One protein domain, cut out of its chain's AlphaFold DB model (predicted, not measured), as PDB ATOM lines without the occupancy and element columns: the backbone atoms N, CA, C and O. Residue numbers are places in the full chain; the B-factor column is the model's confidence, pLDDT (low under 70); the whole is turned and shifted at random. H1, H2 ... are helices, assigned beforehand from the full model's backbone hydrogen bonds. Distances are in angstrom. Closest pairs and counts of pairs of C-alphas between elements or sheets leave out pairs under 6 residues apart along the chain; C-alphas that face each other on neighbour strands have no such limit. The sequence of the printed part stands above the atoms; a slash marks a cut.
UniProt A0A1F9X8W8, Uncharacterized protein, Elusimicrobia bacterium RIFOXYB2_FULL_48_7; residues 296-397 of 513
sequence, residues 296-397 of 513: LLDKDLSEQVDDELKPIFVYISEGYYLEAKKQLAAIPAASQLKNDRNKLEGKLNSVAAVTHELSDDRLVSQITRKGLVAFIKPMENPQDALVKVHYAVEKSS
ATOM      1  N   LEU A 296     130.574  90.948  80.337       53.91
ATOM      2  CA  LEU A 296     129.856  89.690  80.574       53.91
ATOM      3  C   LEU A 296     128.736  89.423  79.560       53.91
ATOM      4  O   LEU A 296     128.168  88.331  79.567       53.91
ATOM      5  N   LEU A 297     128.420  90.378  78.674       64.38
ATOM      6  CA  LEU A 297     127.512  90.099  77.565       64.38
ATOM      7  C   LEU A 297     128.124  89.040  76.648       64.38
ATOM      8  O   LEU A 297     129.291  89.136  76.262       64.38
ATOM      9  N   ASP A 298     127.293  88.084  76.232       72.69
ATOM     10  CA  ASP A 298     127.628  87.193  75.128       72.69
ATOM     11  C   ASP A 298     128.104  88.022  73.922       72.69
ATOM     12  O   ASP A 298     127.505  89.051  73.582       72.69
ATOM     13  N   LYS A 299     129.208  87.597  73.301       76.12
ATOM     14  CA  LYS A 299     129.857  88.336  72.215       76.12
ATOM     15  C   LYS A 299     128.886  88.602  71.062       76.12
ATOM     16  O   LYS A 299     128.861  89.720  70.549       76.12
ATOM     17  N   ASP A 300     128.039  87.628  70.732       76.88
ATOM     18  CA  ASP A 300     127.061  87.750  69.651       76.88
ATOM     19  C   ASP A 300     125.994  88.800  69.983       76.88
ATOM     20  O   ASP A 300     125.535  89.528  69.103       76.88
ATOM     21  N   LEU A 301     125.599  88.905  71.257       81.69
ATOM     22  CA  LEU A 301     124.639  89.909  71.718       81.69
ATOM     23  C   LEU A 301     125.270  91.307  71.766       81.69
ATOM     24  O   LEU A 301     124.632  92.278  71.368       81.69
ATOM     25  N   SER A 302     126.524  91.414  72.211       80.88
ATOM     26  CA  SER A 302     127.259  92.684  72.290       80.88
ATOM     27  C   SER A 302     127.491  93.326  70.915       80.88
ATOM     28  O   SER A 302     127.496  94.550  70.806       80.88
ATOM     29  N   GLU A 303     127.648  92.519  69.861       83.81
ATOM     30  CA  GLU A 303     127.787  92.996  68.476       83.81
ATOM     31  C   GLU A 303     126.459  93.491  67.870       83.81
ATOM     32  O   GLU A 303     126.467  94.306  66.951       83.81
ATOM     33  N   GLN A 304     125.316  93.024  68.384       81.25
ATOM     34  CA  GLN A 304     123.977  93.380  67.887       81.25
ATOM     35  C   GLN A 304     123.371  94.609  68.571       81.25
ATOM     36  O   GLN A 304     122.351  95.118  68.109       81.25
ATOM     37  N   VAL A 305     123.935  95.035  69.702       83.12
ATOM     38  CA  VAL A 305     123.343  96.030  70.599       83.12
ATOM     39  C   VAL A 305     124.222  97.274  70.642       83.12
ATOM     40  O   VAL A 305     125.417  97.185  70.922       83.12
ATOM     41  N   ASP A 306     123.618  98.442  70.427       83.06
ATOM     42  CA  ASP A 306     124.300  99.728  70.582       83.06
ATOM     43  C   ASP A 306     124.875  99.916  71.985       83.06
ATOM     44  O   ASP A 306     124.271  99.517  72.983       83.06
ATOM     45  N   ASP A 307     126.021 100.596  72.075       79.88
ATOM     46  CA  ASP A 307     126.746 100.799  73.335       79.88
ATOM     47  C   ASP A 307     125.876 101.424  74.440       79.88
ATOM     48  O   ASP A 307     126.005 101.056  75.608       79.88
ATOM     49  N   GLU A 308     124.939 102.307  74.076       81.44
ATOM     50  CA  GLU A 308     123.989 102.928  75.011       81.44
ATOM     51  C   GLU A 308     122.978 101.932  75.608       81.44
ATOM     52  O   GLU A 308     122.485 102.140  76.716       81.44
ATOM     53  N   LEU A 309     122.669 100.843  74.897       85.94
ATOM     54  CA  LEU A 309     121.707  99.824  75.324       85.94
ATOM     55  C   LEU A 309     122.370  98.620  76.005       85.94
ATOM     56  O   LEU A 309     121.683  97.871  76.705       85.94
ATOM     57  N   LYS A 310     123.690  98.443  75.869       87.00
ATOM     58  CA  LYS A 310     124.433  97.330  76.493       87.00
ATOM     59  C   LYS A 310     124.186  97.195  78.000       87.00
ATOM     60  O   LYS A 310     123.911  96.074  78.426       87.00
ATOM     61  N   PRO A 311     124.176  98.274  78.813       84.50
ATOM     62  CA  PRO A 311     123.871  98.156  80.240       84.50
ATOM     63  C   PRO A 311     122.476  97.581  80.516       84.50
ATOM     64  O   PRO A 311     122.300  96.821  81.460       84.50
ATOM     65  N   ILE A 312     121.482  97.887  79.676       89.62
ATOM     66  CA  ILE A 312     120.124  97.345  79.818       89.62
ATOM     67  C   ILE A 312     120.121  95.844  79.520       89.62
ATOM     68  O   ILE A 312     119.489  95.078  80.244       89.62
ATOM     69  N   PHE A 313     120.862  95.409  78.500       89.56
ATOM     70  CA  PHE A 313     120.980  93.990  78.166       89.56
ATOM     71  C   PHE A 313     121.737  93.170  79.214       89.56
ATOM     72  O   PHE A 313     121.406  91.998  79.368       89.56
ATOM     73  N   VAL A 314     122.650  93.777  79.982       86.81
ATOM     74  CA  VAL A 314     123.228  93.153  81.190       86.81
ATOM     75  C   VAL A 314     122.123  92.849  82.202       86.81
ATOM     76  O   VAL A 314     121.975  91.718  82.650       86.81
ATOM     77  N   TYR A 315     121.307  93.846  82.558       89.38
ATOM     78  CA  TYR A 315     120.230  93.628  83.527       89.38
ATOM     79  C   TYR A 315     119.233  92.570  83.034       89.38
ATOM     80  O   TYR A 315     118.775  91.748  83.821       89.38
ATOM     81  N   ILE A 316     118.942  92.533  81.729       91.19
ATOM     82  CA  ILE A 316     118.088  91.499  81.127       91.19
ATOM     83  C   ILE A 316     118.737  90.110  81.223       91.19
ATOM     84  O   ILE A 316     118.047  89.155  81.580       91.19
ATOM     85  N   SER A 317     120.036  89.971  80.926       89.62
ATOM     86  CA  SER A 317     120.731  88.675  80.977       89.62
ATOM     87  C   SER A 317     120.857  88.125  82.395       89.62
ATOM     88  O   SER A 317     120.764  86.913  82.593       89.62
ATOM     89  N   GLU A 318     120.996  89.015  83.377       87.94
ATOM     90  CA  GLU A 318     121.030  88.677  84.803       87.94
ATOM     91  C   GLU A 318     119.628  88.520  85.417       87.94
ATOM     92  O   GLU A 318     119.484  87.967  86.501       87.94
ATOM     93  N   GLY A 319     118.567  88.913  84.704       88.94
ATOM     94  CA  GLY A 319     117.178  88.678  85.104       88.94
ATOM     95  C   GLY A 319     116.536  89.788  85.932       88.94
ATOM     96  O   GLY A 319     115.495  89.548  86.535       88.94
ATOM     97  N   TYR A 320     117.104  90.992  85.952       92.75
ATOM     98  CA  TYR A 320     116.567  92.174  86.633       92.75
ATOM     99  C   TYR A 320     115.702  93.020  85.680       92.75
ATOM    100  O   TYR A 320     116.109  94.075  85.187       92.75
ATOM    101  N   TYR A 321     114.495  92.545  85.359       92.25
ATOM    102  CA  TYR A 321     113.655  93.148  84.312       92.25
ATOM    103  C   TYR A 321     113.047  94.497  84.712       92.25
ATOM    104  O   TYR A 321     112.906  95.389  83.867       92.25
ATOM    105  N   LEU A 322     112.696  94.678  85.989       85.00
ATOM    106  CA  LEU A 322     112.178  95.953  86.485       85.00
ATOM    107  C   LEU A 322     113.263  97.044  86.460       85.00
ATOM    108  O   LEU A 322     112.998  98.181  86.065       85.00
ATOM    109  N   GLU A 323     114.490  96.697  86.832       85.94
ATOM    110  CA  GLU A 323     115.661  97.578  86.823       85.94
ATOM    111  C   GLU A 323     116.048  97.928  85.388       85.94
ATOM    112  O   GLU A 323     116.185  99.110  85.070       85.94
ATOM    113  N   ALA A 324     116.095  96.937  84.491       88.75
ATOM    114  CA  ALA A 324     116.290  97.157  83.061       88.75
ATOM    115  C   ALA A 324     115.275  98.173  82.505       88.75
ATOM    116  O   ALA A 324     115.642  99.085  81.761       88.75
ATOM    117  N   LYS A 325     113.999  98.072  82.912       90.00
ATOM    118  CA  LYS A 325     112.938  99.006  82.506       90.00
ATOM    119  C   LYS A 325     113.180 100.420  83.040       90.00
ATOM    120  O   LYS A 325     113.024 101.384  82.289       90.00
ATOM    121  N   LYS A 326     113.567 100.562  84.313       87.06
ATOM    122  CA  LYS A 326     113.902 101.866  84.917       87.06
ATOM    123  C   LYS A 326     115.078 102.526  84.186       87.06
ATOM    124  O   LYS A 326     114.997 103.708  83.858       87.06
ATOM    125  N   GLN A 327     116.131 101.762  83.885       85.44
ATOM    126  CA  GLN A 327     117.311 102.261  83.170       85.44
ATOM    127  C   GLN A 327     116.972 102.670  81.730       85.44
ATOM    128  O   GLN A 327     117.368 103.743  81.279       85.44
ATOM    129  N   LEU A 328     116.151 101.882  81.029       87.44
ATOM    130  CA  LEU A 328     115.687 102.220  79.682       87.44
ATOM    131  C   LEU A 328     114.844 103.510  79.645       87.44
ATOM    132  O   LEU A 328     114.922 104.285  78.685       87.44
ATOM    133  N   ALA A 329     114.049 103.765  80.689       84.88
ATOM    134  CA  ALA A 329     113.257 104.989  80.824       84.88
ATOM    135  C   ALA A 329     114.128 106.239  81.059       84.88
ATOM    136  O   ALA A 329     113.750 107.329  80.629       84.88
ATOM    137  N   ALA A 330     115.299 106.079  81.688       81.50
ATOM    138  CA  ALA A 330     116.240 107.165  81.961       81.50
ATOM    139  C   ALA A 330     116.997 107.658  80.713       81.50
ATOM    140  O   ALA A 330     117.495 108.785  80.710       81.50
ATOM    141  N   ILE A 331     117.061 106.857  79.642       78.44
ATOM    142  CA  ILE A 331     117.679 107.260  78.371       78.44
ATOM    143  C   ILE A 331     116.760 108.265  77.643       78.44
ATOM    144  O   ILE A 331     115.597 107.944  77.377       78.44
ATOM    145  N   PRO A 332     117.229 109.481  77.292       72.56
ATOM    146  CA  PRO A 332     116.412 110.483  76.608       72.56
ATOM    147  C   PRO A 332     115.858 109.983  75.266       72.56
ATOM    148  O   PRO A 332     116.566 109.387  74.464       72.56
ATOM    149  N   ALA A 333     114.598 110.312  74.961       58.41
ATOM    150  CA  ALA A 333     113.905 109.873  73.741       58.41
ATOM    151  C   ALA A 333     114.450 110.465  72.418       58.41
ATOM    152  O   ALA A 333     113.908 110.174  71.351       58.41
ATOM    153  N   ALA A 334     115.478 111.315  72.483       54.69
ATOM    154  CA  ALA A 334     116.000 112.116  71.375       54.69
ATOM    155  C   ALA A 334     117.277 111.537  70.730       54.69
ATOM    156  O   ALA A 334     118.080 112.292  70.185       54.69
ATOM    157  N   SER A 335     117.479 110.219  70.785       55.38
ATOM    158  CA  SER A 335     118.612 109.546  70.137       55.38
ATOM    159  C   SER A 335     118.234 108.949  68.773       55.38
ATOM    160  O   SER A 335     117.061 108.711  68.464       55.38
ATOM    161  N   GLN A 336     119.248 108.667  67.948       60.91
ATOM    162  CA  GLN A 336     119.122 107.924  66.683       60.91
ATOM    163  C   GLN A 336     118.529 106.505  66.875       60.91
ATOM    164  O   GLN A 336     118.106 105.884  65.907       60.91
ATOM    165  N   LEU A 337     118.411 106.043  68.127       65.69
ATOM    166  CA  LEU A 337     117.951 104.719  68.559       65.69
ATOM    167  C   LEU A 337     116.444 104.638  68.844       65.69
ATOM    168  O   LEU A 337     115.973 103.669  69.436       65.69
ATOM    169  N   LYS A 338     115.655 105.650  68.459       73.06
ATOM    170  CA  LYS A 338     114.221 105.735  68.794       73.06
ATOM    171  C   LYS A 338     113.437 104.456  68.457       73.06
ATOM    172  O   LYS A 338     112.585 104.045  69.238       73.06
ATOM    173  N   ASN A 339     113.714 103.826  67.315       74.31
ATOM    174  CA  ASN A 339     113.000 102.618  66.892       74.31
ATOM    175  C   ASN A 339     113.402 101.384  67.709       74.31
ATOM    176  O   ASN A 339     112.524 100.643  68.151       74.31
ATOM    177  N   ASP A 340     114.698 101.188  67.945       75.94
ATOM    178  CA  ASP A 340     115.209 100.028  68.681       75.94
ATOM    179  C   ASP A 340     114.881 100.127  70.171       75.94
ATOM    180  O   ASP A 340     114.447  99.149  70.778       75.94
ATOM    181  N   ARG A 341     114.921 101.343  70.728       82.94
ATOM    182  CA  ARG A 341     114.441 101.635  72.080       82.94
ATOM    183  C   ARG A 341     112.956 101.321  72.242       82.94
ATOM    184  O   ARG A 341     112.596 100.655  73.204       82.94
ATOM    185  N   ASN A 342     112.097 101.764  71.320       84.00
ATOM    186  CA  ASN A 342     110.651 101.531  71.423       84.00
ATOM    187  C   ASN A 342     110.299 100.036  71.328       84.00
ATOM    188  O   ASN A 342     109.419  99.557  72.044       84.00
ATOM    189  N   LYS A 343     110.991  99.287  70.456       84.62
ATOM    190  CA  LYS A 343     110.834  97.827  70.354       84.62
ATOM    191  C   LYS A 343     111.276  97.129  71.642       84.62
ATOM    192  O   LYS A 343     110.532  96.299  72.166       84.62
ATOM    193  N   LEU A 344     112.447  97.504  72.162       90.06
ATOM    194  CA  LEU A 344     112.974  97.002  73.430       90.06
ATOM    195  C   LEU A 344     112.015  97.308  74.585       90.06
ATOM    196  O   LEU A 344     111.684  96.417  75.360       90.06
ATOM    197  N   GLU A 345     111.511  98.538  74.661       90.88
ATOM    198  CA  GLU A 345     110.577  98.983  75.694       90.88
ATOM    199  C   GLU A 345     109.279  98.172  75.674       90.88
ATOM    200  O   GLU A 345     108.840  97.706  76.724       90.88
ATOM    201  N   GLY A 346     108.681  97.943  74.500       90.44
ATOM    202  CA  GLY A 346     107.459  97.142  74.376       90.44
ATOM    203  C   GLY A 346     107.630  95.720  74.916       90.44
ATOM    204  O   GLY A 346     106.817  95.244  75.713       90.44
ATOM    205  N   LYS A 347     108.730  95.059  74.545       93.31
ATOM    206  CA  LYS A 347     109.027  93.692  74.991       93.31
ATOM    207  C   LYS A 347     109.405  93.621  76.455       93.31
ATOM    208  O   LYS A 347     108.869  92.787  77.181       93.31
ATOM    209  N   LEU A 348     110.271  94.517  76.909       94.12
ATOM    210  CA  LEU A 348     110.687  94.574  78.300       94.12
ATOM    211  C   LEU A 348     109.501  94.878  79.221       94.12
ATOM    212  O   LEU A 348     109.376  94.259  80.270       94.12
ATOM    213  N   ASN A 349     108.577  95.745  78.796       93.62
ATOM    214  CA  ASN A 349     107.321  95.979  79.505       93.62
ATOM    215  C   ASN A 349     106.459  94.718  79.594       93.62
ATOM    216  O   ASN A 349     105.878  94.472  80.648       93.62
ATOM    217  N   SER A 350     106.385  93.922  78.522       94.12
ATOM    218  CA  SER A 350     105.624  92.668  78.534       94.12
ATOM    219  C   SER A 350     106.211  91.654  79.523       94.12
ATOM    220  O   SER A 350     105.464  91.071  80.305       94.12
ATOM    221  N   VAL A 351     107.540  91.507  79.571       95.25
ATOM    222  CA  VAL A 351     108.215  90.600  80.514       95.25
ATOM    223  C   VAL A 351     108.099  91.111  81.951       95.25
ATOM    224  O   VAL A 351     107.712  90.354  82.838       95.25
ATOM    225  N   ALA A 352     108.342  92.408  82.171       93.00
ATOM    226  CA  ALA A 352     108.255  93.042  83.487       93.00
ATOM    227  C   ALA A 352     106.830  93.044  84.071       93.00
ATOM    228  O   ALA A 352     106.665  93.171  85.280       93.00
ATOM    229  N   ALA A 353     105.799  92.908  83.228       92.19
ATOM    230  CA  ALA A 353     104.418  92.730  83.674       92.19
ATOM    231  C   ALA A 353     104.151  91.328  84.249       92.19
ATOM    232  O   ALA A 353     103.190  91.156  84.996       92.19
ATOM    233  N   VAL A 354     104.980  90.337  83.899       93.81
ATOM    234  CA  VAL A 354     104.871  88.958  84.392       93.81
ATOM    235  C   VAL A 354     105.811  88.715  85.570       93.81
ATOM    236  O   VAL A 354     105.402  88.107  86.554       93.81
ATOM    237  N   THR A 355     107.058  89.188  85.491       91.81
ATOM    238  CA  THR A 355     108.029  89.057  86.581       91.81
ATOM    239  C   THR A 355     108.909  90.292  86.721       91.81
ATOM    240  O   THR A 355     109.404  90.836  85.735       91.81
ATOM    241  N   HIS A 356     109.131  90.727  87.962       89.00
ATOM    242  CA  HIS A 356     110.060  91.817  88.254       89.00
ATOM    243  C   HIS A 356     111.520  91.349  88.189       89.00
ATOM    244  O   HIS A 356     112.376  92.100  87.723       89.00
ATOM    245  N   GLU A 357     111.784  90.109  88.616       90.75
ATOM    246  CA  GLU A 357     113.127  89.553  88.782       90.75
ATOM    247  C   GLU A 357     113.133  88.028  88.569       90.75
ATOM    248  O   GLU A 357     112.193  87.322  88.937       90.75
ATOM    249  N   LEU A 358     114.206  87.513  87.966       89.56
ATOM    250  CA  LEU A 358     114.502  86.085  87.827       89.56
ATOM    251  C   LEU A 358     116.017  85.851  87.946       89.56
ATOM    252  O   LEU A 358     116.620  85.241  87.066       89.56
ATOM    253  N   SER A 359     116.639  86.399  88.990       86.44
ATOM    254  CA  SER A 359     118.100  86.464  89.165       86.44
ATOM    255  C   SER A 359     118.732  85.203  89.756       86.44
ATOM    256  O   SER A 359     119.945  85.041  89.708       86.44
ATOM    257  N   ASP A 360     117.930  84.280  90.285       81.56
ATOM    258  CA  ASP A 360     118.453  83.112  90.989       81.56
ATOM    259  C   ASP A 360     119.263  82.159  90.080       81.56
ATOM    260  O   ASP A 360     119.068  82.090  88.859       81.56
ATOM    261  N   ASP A 361     120.163  81.387  90.693       81.44
ATOM    262  CA  ASP A 361     121.109  80.499  90.001       81.44
ATOM    263  C   ASP A 361     120.540  79.121  89.628       81.44
ATOM    264  O   ASP A 361     121.278  78.247  89.164       81.44
ATOM    265  N   ARG A 362     119.234  78.873  89.805       87.62
ATOM    266  CA  ARG A 362     118.653  77.587  89.399       87.62
ATOM    267  C   ARG A 362     118.741  77.441  87.881       87.62
ATOM    268  O   ARG A 362     118.486  78.382  87.131       87.62
ATOM    269  N   LEU A 363     119.000  76.216  87.420       86.56
ATOM    270  CA  LEU A 363     119.089  75.889  85.992       86.56
ATOM    271  C   LEU A 363     117.851  76.361  85.204       86.56
ATOM    272  O   LEU A 363     117.980  76.905  84.110       86.56
ATOM    273  N   VAL A 364     116.653  76.202  85.776       91.31
ATOM    274  CA  VAL A 364     115.393  76.651  85.157       91.31
ATOM    275  C   VAL A 364     115.343  78.167  84.968       91.31
ATOM    276  O   VAL A 364     114.920  78.629  83.908       91.31
ATOM    277  N   SER A 365     115.839  78.942  85.934       91.12
ATOM    278  CA  SER A 365     115.911  80.402  85.856       91.12
ATOM    279  C   SER A 365     116.942  80.836  84.822       91.12
ATOM    280  O   SER A 365     116.618  81.633  83.947       91.12
ATOM    281  N   GLN A 366     118.130  80.228  84.818       88.81
ATOM    282  CA  GLN A 366     119.170  80.497  83.818       88.81
ATOM    283  C   GLN A 366     118.690  80.229  82.383       88.81
ATOM    284  O   GLN A 366     118.892  81.057  81.491       88.81
ATOM    285  N   ILE A 367     118.029  79.091  82.140       91.31
ATOM    286  CA  ILE A 367     117.495  78.751  80.814       91.31
ATOM    287  C   ILE A 367     116.356  79.699  80.428       91.31
ATOM    288  O   ILE A 367     116.316  80.173  79.291       91.31
ATOM    289  N   THR A 368     115.477  80.043  81.372       95.75
ATOM    290  CA  THR A 368     114.402  81.016  81.135       95.75
ATOM    291  C   THR A 368     114.968  82.385  80.764       95.75
ATOM    292  O   THR A 368     114.536  82.960  79.767       95.75
ATOM    293  N   ARG A 369     115.989  82.883  81.482       94.94
ATOM    294  CA  ARG A 369     116.687  84.137  81.148       94.94
ATOM    295  C   ARG A 369     117.269  84.098  79.738       94.94
ATOM    296  O   ARG A 369     117.034  85.016  78.960       94.94
ATOM    297  N   LYS A 370     117.950  83.008  79.356       92.19
ATOM    298  CA  LYS A 370     118.468  82.830  77.986       92.19
ATOM    299  C   LYS A 370     117.355  82.875  76.932       92.19
ATOM    300  O   LYS A 370     117.541  83.489  75.883       92.19
ATOM    301  N   GLY A 371     116.203  82.264  77.209       94.62
ATOM    302  CA  GLY A 371     115.029  82.338  76.334       94.62
ATOM    303  C   GLY A 371     114.462  83.757  76.223       94.62
ATOM    304  O   GLY A 371     114.162  84.227  75.127       94.62
ATOM    305  N   LEU A 372     114.387  84.489  77.336       96.56
ATOM    306  CA  LEU A 372     113.925  85.879  77.352       96.56
ATOM    307  C   LEU A 372     114.908  86.836  76.665       96.56
ATOM    308  O   LEU A 372     114.479  87.750  75.967       96.56
ATOM    309  N   VAL A 373     116.217  86.594  76.757       94.12
ATOM    310  CA  VAL A 373     117.219  87.310  75.952       94.12
ATOM    311  C   VAL A 373     116.987  87.060  74.460       94.12
ATOM    312  O   VAL A 373     116.983  88.015  73.687       94.12
ATOM    313  N   ALA A 374     116.728  85.813  74.048       93.25
ATOM    314  CA  ALA A 374     116.420  85.481  72.653       93.25
ATOM    315  C   ALA A 374     115.135  86.154  72.141       93.25
ATOM    316  O   ALA A 374     115.049  86.500  70.960       93.25
ATOM    317  N   PHE A 375     114.175  86.386  73.038       95.31
ATOM    318  CA  PHE A 375     112.976  87.171  72.773       95.31
ATOM    319  C   PHE A 375     113.264  88.672  72.653       95.31
ATOM    320  O   PHE A 375     112.722  89.316  71.758       95.31
ATOM    321  N   ILE A 376     114.078  89.250  73.540       93.31
ATOM    322  CA  ILE A 376     114.224  90.710  73.672       93.31
ATOM    323  C   ILE A 376     115.281  91.303  72.727       93.31
ATOM    324  O   ILE A 376     115.165  92.468  72.343       93.31
ATOM    325  N   LYS A 377     116.309  90.535  72.350       90.00
ATOM    326  CA  LYS A 377     117.423  91.034  71.527       90.00
ATOM    327  C   LYS A 377     116.972  91.610  70.170       90.00
ATOM    328  O   LYS A 377     115.956  91.161  69.638       90.00
ATOM    329  N   PRO A 378     117.734  92.555  69.578       85.56
ATOM    330  CA  PRO A 378     117.337  93.231  68.337       85.56
ATOM    331  C   PRO A 378     117.077  92.270  67.171       85.56
ATOM    332  O   PRO A 378     116.069  92.394  66.475       85.56
ATOM    333  N   MET A 379     117.958  91.280  66.984       86.06
ATOM    334  CA  MET A 379     117.733  90.162  66.067       86.06
ATOM    335  C   MET A 379     117.117  88.991  66.825       86.06
ATOM    336  O   MET A 379     117.812  88.099  67.315       86.06
ATOM    337  N   GLU A 380     115.797  89.034  66.937       86.50
ATOM    338  CA  GLU A 380     114.988  88.068  67.676       86.50
ATOM    339  C   GLU A 380     115.243  86.631  67.209       86.50
ATOM    340  O   GLU A 380     115.383  86.363  66.014       86.50
ATOM    341  N   ASN A 381     115.232  85.684  68.149       91.31
ATOM    342  CA  ASN A 381     115.153  84.259  67.835       91.31
ATOM    343  C   ASN A 381     113.947  83.644  68.565       91.31
ATOM    344  O   ASN A 381     114.100  83.081  69.651       91.31
ATOM    345  N   PRO A 382     112.731  83.783  68.002       93.62
ATOM    346  CA  PRO A 382     111.506  83.350  68.669       93.62
ATOM    347  C   PRO A 382     111.445  81.845  68.931       93.62
ATOM    348  O   PRO A 382     110.900  81.426  69.949       93.62
ATOM    349  N   GLN A 383     112.012  81.035  68.029       93.00
ATOM    350  CA  GLN A 383     112.066  79.582  68.186       93.00
ATOM    351  C   GLN A 383     112.912  79.218  69.412       93.00
ATOM    352  O   GLN A 383     112.453  78.487  70.284       93.00
ATOM    353  N   ASP A 384     114.103  79.806  69.533       92.94
ATOM    354  CA  ASP A 384     114.994  79.606  70.679       92.94
ATOM    355  C   ASP A 384     114.376  80.096  71.999       92.94
ATOM    356  O   ASP A 384     114.471  79.422  73.026       92.94
ATOM    357  N   ALA A 385     113.666  81.229  71.964       96.06
ATOM    358  CA  ALA A 385     112.916  81.734  73.111       96.06
ATOM    359  C   ALA A 385     111.838  80.739  73.574       96.06
ATOM    360  O   ALA A 385     111.785  80.385  74.753       96.06
ATOM    361  N   LEU A 386     111.005  80.255  72.646       96.38
ATOM    362  CA  LEU A 386     109.932  79.302  72.934       96.38
ATOM    363  C   LEU A 386     110.479  77.968  73.452       96.38
ATOM    364  O   LEU A 386     109.999  77.480  74.471       96.38
ATOM    365  N   VAL A 387     111.501  77.409  72.800       95.25
ATOM    366  CA  VAL A 387     112.112  76.121  73.167       95.25
ATOM    367  C   VAL A 387     112.718  76.175  74.572       95.25
ATOM    368  O   VAL A 387     112.446  75.298  75.392       95.25
ATOM    369  N   LYS A 388     113.486  77.223  74.897       96.12
ATOM    370  CA  LYS A 388     114.121  77.368  76.218       96.12
ATOM    371  C   LYS A 388     113.105  77.549  77.338       96.12
ATOM    372  O   LYS A 388     113.201  76.879  78.365       96.12
ATOM    373  N   VAL A 389     112.115  78.421  77.150       96.25
ATOM    374  CA  VAL A 389     111.107  78.650  78.194       96.25
ATOM    375  C   VAL A 389     110.182  77.435  78.334       96.25
ATOM    376  O   VAL A 389     109.862  77.064  79.459       96.25
ATOM    377  N   HIS A 390     109.839  76.734  77.246       95.31
ATOM    378  CA  HIS A 390     109.099  75.466  77.318       95.31
ATOM    379  C   HIS A 390     109.869  74.405  78.118       95.31
ATOM    380  O   HIS A 390     109.313  73.803  79.034       95.31
ATOM    381  N   TYR A 391     111.169  74.234  77.850       95.69
ATOM    382  CA  TYR A 391     112.016  73.330  78.632       95.69
ATOM    383  C   TYR A 391     112.019  73.691  80.125       95.69
ATOM    384  O   TYR A 391     111.912  72.818  80.988       95.69
ATOM    385  N   ALA A 392     112.106  74.985  80.448       95.19
ATOM    386  CA  ALA A 392     112.057  75.445  81.830       95.19
ATOM    387  C   ALA A 392     110.700  75.160  82.501       95.19
ATOM    388  O   ALA A 392     110.679  74.779  83.673       95.19
ATOM    389  N   VAL A 393     109.579  75.267  81.774       94.44
ATOM    390  CA  VAL A 393     108.251  74.848  82.269       94.44
ATOM    391  C   VAL A 393     108.249  73.355  82.609       94.44
ATOM    392  O   VAL A 393     107.874  72.993  83.722       94.44
ATOM    393  N   GLU A 394     108.742  72.490  81.713       93.31
ATOM    394  CA  GLU A 394     108.789  71.038  81.952       93.31
ATOM    395  C   GLU A 394     109.639  70.665  83.181       93.31
ATOM    396  O   GLU A 394     109.301  69.739  83.919       93.31
ATOM    397  N   LYS A 395     110.745  71.382  83.425       93.00
ATOM    398  CA  LYS A 395     111.676  71.090  84.531       93.00
ATOM    399  C   LYS A 395     111.300  71.734  85.867       93.00
ATOM    400  O   LYS A 395     111.718  71.233  86.909       93.00
ATOM    401  N   SER A 396     110.555  72.837  85.869       88.31
ATOM    402  CA  SER A 396     110.288  73.633  87.082       88.31
ATOM    403  C   SER A 396     109.163  73.098  87.978       88.31
ATOM    404  O   SER A 396     109.048  73.545  89.114       88.31
ATOM    405  N   SER A 397     108.391  72.097  87.537       74.75
ATOM    406  CA  SER A 397     107.287  71.489  88.307       74.75
ATOM    407  C   SER A 397     106.202  72.495  88.749       74.75
ATOM    408  O   SER A 397     105.942  72.637  89.940       74.75
TER     409      SER A 397
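This is residues 296 to 397 of the 513 residues of an uncharacterized protein of Elusimicrobia bacterium RIFOXYB2_FULL_48_7 (UniProt A0A1F9X8W8). Two groups of helices meet end to end and make an elongated body: H2, H3 and H4 form one group, the closely paired hairpin of H5 and H6 forms the other, and the last part of H5 reaches in between H2 and H4. From H2 to H6 the chain goes back and forth, each helix running opposite to the one before, while short H1 sits off to one side near H2. The printed part has 102 residues with six named helices, H1 to H6 in order, and no named strand; the class is all helix. The whole is compact, with a radius of gyration of the C-alphas of 13.2 A, and spans 45 by 24 by 23 A.

H1, residues 299 to 304, and H2, residues 310 to 318, are close but not clearly touching, with the C-alphas of Ser 302 and Lys 310 closest at 6.9 A, at a steep tilt of 49 degrees. H2 and H3, residues 321 to 330, form a hairpin and touch, closest at the C-alphas of Ile 312 and Ala 324, 5.0 A apart, at a shallow tilt of 13 degrees. H3 forms the next hairpin with H4, residues 338 to 352; they touch at a shallow tilt of 31 degrees, with the C-alphas of Tyr 321 and Ala 352 closest at 5.5 A. H2 and H4 are near each other. H5, residues 363 to 376, is the hub and touches three helices. With residues 369 to 373 alone it touches H2, closest at the C-alphas of Ser 317 and Arg 369, 6.1 A apart, at a shallow tilt of 33 degrees, only just short of steep. With residues 375 to 376 alone it touches residues 344 to 348 of H4, the C-alphas of Lys 347 and Ile 376 being closest at 6.1 A. H5 and H6, residues 382 to 396, form a hairpin with 27 pairs of C-alphas within 8 A, closest at Gly 371 and Ala 385, 3.9 A apart. H6 is apart from H1, H2, H3 and H4. Every O i to N i+4 pair is within hydrogen-bond range in H2, H3, H4, H5 and H6; in H1 it is 1 of 2.

H1 begins at C-alpha 299, (129.857, 88.336, 72.215). From first to last C-alpha, H4 measures 20.3 A, H5 19.9 A and H6 20.9 A. H5 ends at C-alpha 376, (114.224, 90.710, 73.672), and H6 ends at C-alpha 396, (110.288, 73.633, 87.082).

The C-alphas of Ala 334 and Ser 397 are the two farthest apart, at 44.9 A. The printed part has no cut and no long link. Mean pLDDT of the printed part is 86.3; residues 296 to 297 and 333 to 337 are under 70.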